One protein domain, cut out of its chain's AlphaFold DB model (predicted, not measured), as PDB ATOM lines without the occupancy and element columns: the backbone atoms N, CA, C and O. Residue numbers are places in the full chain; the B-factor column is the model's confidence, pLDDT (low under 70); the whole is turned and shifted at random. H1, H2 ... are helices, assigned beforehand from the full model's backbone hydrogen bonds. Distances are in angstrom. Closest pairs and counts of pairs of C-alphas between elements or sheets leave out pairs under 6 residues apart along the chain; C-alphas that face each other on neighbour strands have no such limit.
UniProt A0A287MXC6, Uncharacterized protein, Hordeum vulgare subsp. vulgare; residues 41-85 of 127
ATOM      1  N   LYS A  41     169.808 315.452 198.645       81.19
ATOM      2  CA  LYS A  41     170.177 314.619 199.797       81.19
ATOM      3  C   LYS A  41     169.176 314.697 200.955       81.19
ATOM      4  O   LYS A  41     169.152 313.772 201.762       81.19
ATOM      5  N   ALA A  42     168.353 315.747 201.035       82.88
ATOM      6  CA  ALA A  42     167.297 315.836 202.043       82.88
ATOM      7  C   ALA A  42     166.254 314.721 201.870       82.88
ATOM      8  O   ALA A  42     165.766 314.203 202.870       82.88
ATOM      9  N   CYS A  43     166.003 314.267 200.636       79.38
ATOM     10  CA  CYS A  43     165.091 313.152 200.369       79.38
ATOM     11  C   CYS A  43     165.570 311.846 201.017       79.38
ATOM     12  O   CYS A  43     164.754 311.062 201.476       79.38
ATOM     13  N   VAL A  44     166.886 311.616 201.138       76.81
ATOM     14  CA  VAL A  44     167.412 310.434 201.857       76.81
ATOM     15  C   VAL A  44     167.164 310.531 203.357       76.81
ATOM     16  O   VAL A  44     166.985 309.513 204.014       76.81
ATOM     17  N   GLN A  45     167.181 311.744 203.910       77.94
ATOM     18  CA  GLN A  45     166.964 311.957 205.340       77.94
ATOM     19  C   GLN A  45     165.490 311.797 205.717       77.94
ATOM     20  O   GLN A  45     165.203 311.311 206.807       77.94
ATOM     21  N   SER A  46     164.571 312.187 204.828       75.81
ATOM     22  CA  SER A  46     163.130 312.004 205.019       75.81
ATOM     23  C   SER A  46     162.630 310.616 204.618       75.81
ATOM     24  O   SER A  46     161.522 310.242 204.993       75.81
ATOM     25  N   TYR A  47     163.421 309.839 203.875       75.69
ATOM     26  CA  TYR A  47     163.005 308.524 203.408       75.69
ATOM     27  C   TYR A  47     162.967 307.498 204.548       75.69
ATOM     28  O   TYR A  47     163.993 307.103 205.112       75.69
ATOM     29  N   ASN A  48     161.757 307.046 204.881       72.38
ATOM     30  CA  ASN A  48     161.541 306.022 205.890       72.38
ATOM     31  C   ASN A  48     161.642 304.616 205.285       72.38
ATOM     32  O   ASN A  48     160.678 304.066 204.763       72.38
ATOM     33  N   PHE A  49     162.792 303.980 205.483       64.38
ATOM     34  CA  PHE A  49     163.065 302.602 205.067       64.38
ATOM     35  C   PHE A  49     162.207 301.513 205.768       64.38
ATOM     36  O   PHE A  49     162.452 300.326 205.571       64.38
ATOM     37  N   MET A  50     161.276 301.867 206.662       62.78
ATOM     38  CA  MET A  50     160.442 300.942 207.455       62.78
ATOM     39  C   MET A  50     158.930 301.158 207.284       62.78
ATOM     40  O   MET A  50     158.157 300.510 207.991       62.78
ATOM     41  N   SER A  51     158.495 302.021 206.359       64.62
ATOM     42  CA  SER A  51     157.068 302.337 206.149       64.62
ATOM     43  C   SER A  51     156.200 301.099 205.872       64.62
ATOM     44  O   SER A  51     155.057 301.040 206.312       64.62
ATOM     45  N   PHE A  52     156.759 300.071 205.226       58.16
ATOM     46  CA  PHE A  52     156.035 298.858 204.826       58.16
ATOM     47  C   PHE A  52     155.738 297.851 205.951       58.16
ATOM     48  O   PHE A  52     155.002 296.898 205.718       58.16
ATOM     49  N   CYS A  53     156.301 298.007 207.155       55.94
ATOM     50  CA  CYS A  53     156.134 297.031 208.249       55.94
ATOM     51  C   CYS A  53     155.092 297.438 209.310       55.94
ATOM     52  O   CYS A  53     155.129 296.926 210.429       55.94
ATOM     53  N   GLY A  54     154.181 298.360 208.991       63.22
ATOM     54  CA  GLY A  54     153.092 298.767 209.885       63.22
ATOM     55  C   GLY A  54     151.888 297.820 209.839       63.22
ATOM     56  O   GLY A  54     151.591 297.231 208.803       63.22
ATOM     57  N   GLY A  55     151.175 297.690 210.962       72.12
ATOM     58  CA  GLY A  55     149.818 297.135 210.953       72.12
ATOM     59  C   GLY A  55     148.832 298.079 210.245       72.12
ATOM     60  O   GLY A  55     149.198 299.216 209.941       72.12
ATOM     61  N   PRO A  56     147.589 297.636 209.985       75.50
ATOM     62  CA  PRO A  56     146.553 298.499 209.425       75.50
ATOM     63  C   PRO A  56     146.404 299.779 210.257       75.50
ATOM     64  O   PRO A  56     146.311 299.713 211.483       75.50
ATOM     65  N   LEU A  57     146.413 300.935 209.592       77.19
ATOM     66  CA  LEU A  57     146.143 302.221 210.231       77.19
ATOM     67  C   LEU A  57     144.626 302.416 210.308       77.19
ATOM     68  O   LEU A  57     143.953 302.409 209.278       77.19
ATOM     69  N   GLU A  58     144.101 302.587 211.517       81.88
ATOM     70  CA  GLU A  58     142.710 302.988 211.741       81.88
ATOM     71  C   GLU A  58     142.630 304.514 211.866       81.88
ATOM     72  O   GLU A  58     143.493 305.140 212.485       81.88
ATOM     73  N   VAL A  59     141.596 305.108 211.269       84.69
ATOM     74  CA  VAL A  59     141.288 306.543 211.351       84.69
ATOM     75  C   VAL A  59     139.907 306.714 211.959       84.69
ATOM     76  O   VAL A  59     138.986 305.971 211.615       84.69
ATOM     77  N   ALA A  60     139.757 307.670 212.875       84.81
ATOM     78  CA  ALA A  60     138.484 307.941 213.532       84.81
ATOM     79  C   ALA A  60     137.682 309.032 212.807       84.81
ATOM     80  O   ALA A  60     136.455 309.052 212.915       84.81
ATOM     81  N   THR A  61     138.352 309.922 212.063       89.12
ATOM     82  CA  THR A  61     137.711 311.027 211.333       89.12
ATOM     83  C   THR A  61     138.198 311.162 209.891       89.12
ATOM     84  O   THR A  61     139.263 310.669 209.510       89.12
ATOM     85  N   GLU A  62     137.403 311.858 209.076       87.69
ATOM     86  CA  GLU A  62     137.749 312.179 207.688       87.69
ATOM     87  C   GLU A  62     138.980 313.096 207.609       87.69
ATOM     88  O   GLU A  62     139.854 312.873 206.775       87.69
ATOM     89  N   GLU A  63     139.143 314.042 208.544       88.38
ATOM     90  CA  GLU A  63     140.328 314.912 208.566       88.38
ATOM     91  C   GLU A  63     141.624 314.145 208.884       88.38
ATOM     92  O   GLU A  63     142.693 314.461 208.353       88.38
ATOM     93  N   GLU A  64     141.558 313.118 209.740       86.25
ATOM     94  CA  GLU A  64     142.696 312.229 210.001       86.25
ATOM     95  C   GLU A  64     143.069 311.425 208.752       86.25
ATOM     96  O   GLU A  64     144.257 311.296 208.436       86.25
ATOM     97  N   ALA A  65     142.068 310.943 208.010       86.19
ATOM     98  CA  ALA A  65     142.268 310.238 206.750       86.19
ATOM     99  C   ALA A  65     142.926 311.138 205.694       86.19
ATOM    100  O   ALA A  65     143.930 310.749 205.093       86.19
ATOM    101  N   GLU A  66     142.429 312.364 205.509       89.44
ATOM    102  CA  GLU A  66     143.008 313.339 204.576       89.44
ATOM    103  C   GLU A  66     144.458 313.682 204.929       89.44
ATOM    104  O   GLU A  66     145.334 313.725 204.058       89.44
ATOM    105  N   LYS A  67     144.749 313.873 206.219       88.62
ATOM    106  CA  LYS A  67     146.108 314.161 206.686       88.62
ATOM    107  C   LYS A  67     147.061 312.996 206.420       88.62
ATOM    108  O   LYS A  67     148.197 313.233 206.001       88.62
ATOM    109  N   LEU A  68     146.621 311.758 206.649       86.19
ATOM    110  CA  LEU A  68     147.416 310.564 206.358       86.19
ATOM    111  C   LEU A  68     147.651 310.392 204.856       86.19
ATOM    112  O   LEU A  68     148.781 310.109 204.463       86.19
ATOM    113  N   MET A  69     146.637 310.624 204.018       86.06
ATOM    114  CA  MET A  69     146.797 310.590 202.560       86.06
ATOM    115  C   MET A  69     147.820 311.625 202.087       86.06
ATOM    116  O   MET A  69     148.767 311.271 201.389       86.06
ATOM    117  N   SER A  70     147.711 312.875 202.550       88.44
ATOM    118  CA  SER A  70     148.664 313.934 202.191       88.44
ATOM    119  C   SER A  70     150.097 313.616 202.632       88.44
ATOM    120  O   SER A  70     151.058 313.955 201.939       88.44
ATOM    121  N   GLN A  71     150.273 312.969 203.787       85.88
ATOM    122  CA  GLN A  71     151.593 312.533 204.237       85.88
ATOM    123  C   GLN A  71     152.134 311.388 203.372       85.88
ATOM    124  O   GLN A  71     153.290 311.436 202.958       85.88
ATOM    125  N   ASN A  72     151.293 310.408 203.040       85.25
ATOM    126  CA  ASN A  72     151.676 309.275 202.204       85.25
ATOM    127  C   ASN A  72     152.093 309.710 200.789       85.25
ATOM    128  O   ASN A  72     153.065 309.198 200.239       85.25
ATOM    129  N   GLU A  73     151.416 310.703 200.210       87.31
ATOM    130  CA  GLU A  73     151.806 311.295 198.923       87.31
ATOM    131  C   GLU A  73     153.194 311.948 198.984       87.31
ATOM    132  O   GLU A  73     154.020 311.751 198.090       87.31
ATOM    133  N   LYS A  74     153.490 312.691 200.060       85.06
ATOM    134  CA  LYS A  74     154.812 313.309 200.271       85.06
ATOM    135  C   LYS A  74     155.905 312.259 200.446       85.06
ATOM    136  O   LYS A  74     156.994 312.409 199.889       85.06
ATOM    137  N   ASP A  75     155.621 311.207 201.204       83.50
ATOM    138  CA  ASP A  75     156.558 310.110 201.435       83.50
ATOM    139  C   ASP A  75     156.812 309.332 200.136       83.50
ATOM    140  O   ASP A  75     157.967 309.069 199.799       83.50
ATOM    141  N   SER A  76     155.765 309.094 199.341       82.38
ATOM    142  CA  SER A  76     155.851 308.465 198.015       82.38
ATOM    143  C   SER A  76     156.686 309.289 197.030       82.38
ATOM    144  O   SER A  76     157.478 308.737 196.267       82.38
ATOM    145  N   ALA A  77     156.564 310.620 197.053       84.19
ATOM    146  CA  ALA A  77     157.383 311.497 196.217       84.19
ATOM    147  C   ALA A  77     158.875 311.420 196.590       84.19
ATOM    148  O   ALA A  77     159.738 311.345 195.712       84.19
ATOM    149  N   ASN A  78     159.188 311.383 197.890       81.88
ATOM    150  CA  ASN A  78     160.560 311.190 198.367       81.88
ATOM    151  C   ASN A  78     161.102 309.809 197.984       81.88
ATOM    152  O   ASN A  78     162.247 309.697 197.542       81.88
ATOM    153  N   GLU A  79     160.282 308.769 198.125       81.19
ATOM    154  CA  GLU A  79     160.618 307.408 197.716       81.19
ATOM    155  C   GLU A  79     160.945 307.349 196.222       81.19
ATOM    156  O   GLU A  79     162.007 306.854 195.849       81.19
ATOM    157  N   ALA A  80     160.114 307.938 195.361       82.19
ATOM    158  CA  ALA A  80     160.356 307.986 193.922       82.19
ATOM    159  C   ALA A  80     161.676 308.697 193.561       82.19
ATOM    160  O   ALA A  80     162.414 308.231 192.686       82.19
ATOM    161  N   GLU A  81     162.024 309.787 194.248       84.06
ATOM    162  CA  GLU A  81     163.285 310.508 194.026       84.06
ATOM    163  C   GLU A  81     164.505 309.658 194.424       84.06
ATOM    164  O   GLU A  81     165.477 309.547 193.670       84.06
ATOM    165  N   VAL A  82     164.447 308.999 195.586       82.94
ATOM    166  CA  VAL A  82     165.515 308.109 196.074       82.94
ATOM    167  C   VAL A  82     165.642 306.868 195.186       82.94
ATOM    168  O   VAL A  82     166.754 306.457 194.844       82.94
ATOM    169  N   LEU A  83     164.517 306.275 194.784       78.88
ATOM    170  CA  LEU A  83     164.473 305.047 193.995       78.88
ATOM    171  C   LEU A  83     164.788 305.264 192.522       78.88
ATOM    172  O   LEU A  83     165.295 304.339 191.900       78.88
ATOM    173  N   SER A  84     164.518 306.428 191.939       81.25
ATOM    174  CA  SER A  84     164.902 306.725 190.552       81.25
ATOM    175  C   SER A  84     166.366 307.155 190.433       81.25
ATOM    176  O   SER A  84     166.942 307.135 189.340       81.25
ATOM    177  N   ALA A  85     167.000 307.524 191.549       85.12
ATOM    178  CA  ALA A  85     168.387 307.948 191.554       85.12
ATOM    179  C   ALA A  85     169.378 306.828 191.195       85.12
ATOM    180  O   ALA A  85     169.208 305.672 191.604       85.12
TER     181      ALA A  85
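AT A GLANCE: This is residues 41 to 85 of the 127 residues of an uncharacterized protein of Hordeum vulgare subsp. vulgare (UniProt A0A287MXC6). One long helix, H2, makes the length of this domain; the short helix H1 packs near its last-residue end, and residues 47 to 61 bow out in an open loop back to its beginning. The printed part has 45 residues with two named helices, H1 then H2, and no named strand: all helix. It is loose, with a radius of gyration of the C-alphas of 12.2 A, and elongated, spanning 37 by 20 by 15 A.

IN THESE COORDINATES: Find C-alpha 41 at (170.177, 314.619, 199.797); from there H1 runs to residue 46. Go on to C-alpha 62 at (137.749, 312.179, 207.688), where H2 begins; it runs 32.6 A to C-alpha 84 at (164.902, 306.725, 190.552).

HOW THE PARTS SIT: Look at Cys 43 and Asn 78: their C-alphas, 5.3 A apart, are the closest of H1 and H2, which touch. H2 touches H1 with residues 75 to 82 alone. They form a helical hairpin, running opposite ways at a tilt of 37 degrees, only just steep. Every O i to N i+4 pair is within hydrogen-bond range in H2, and 1 of 2 in H1.

THE WHOLE: The C-alphas farthest apart, of Ala 60 and Ala 85, are 37.1 A apart. The link from H1 to H2, 15 residues, is long. The printed part has no cut; residues 49 to 54 have pLDDT under 70.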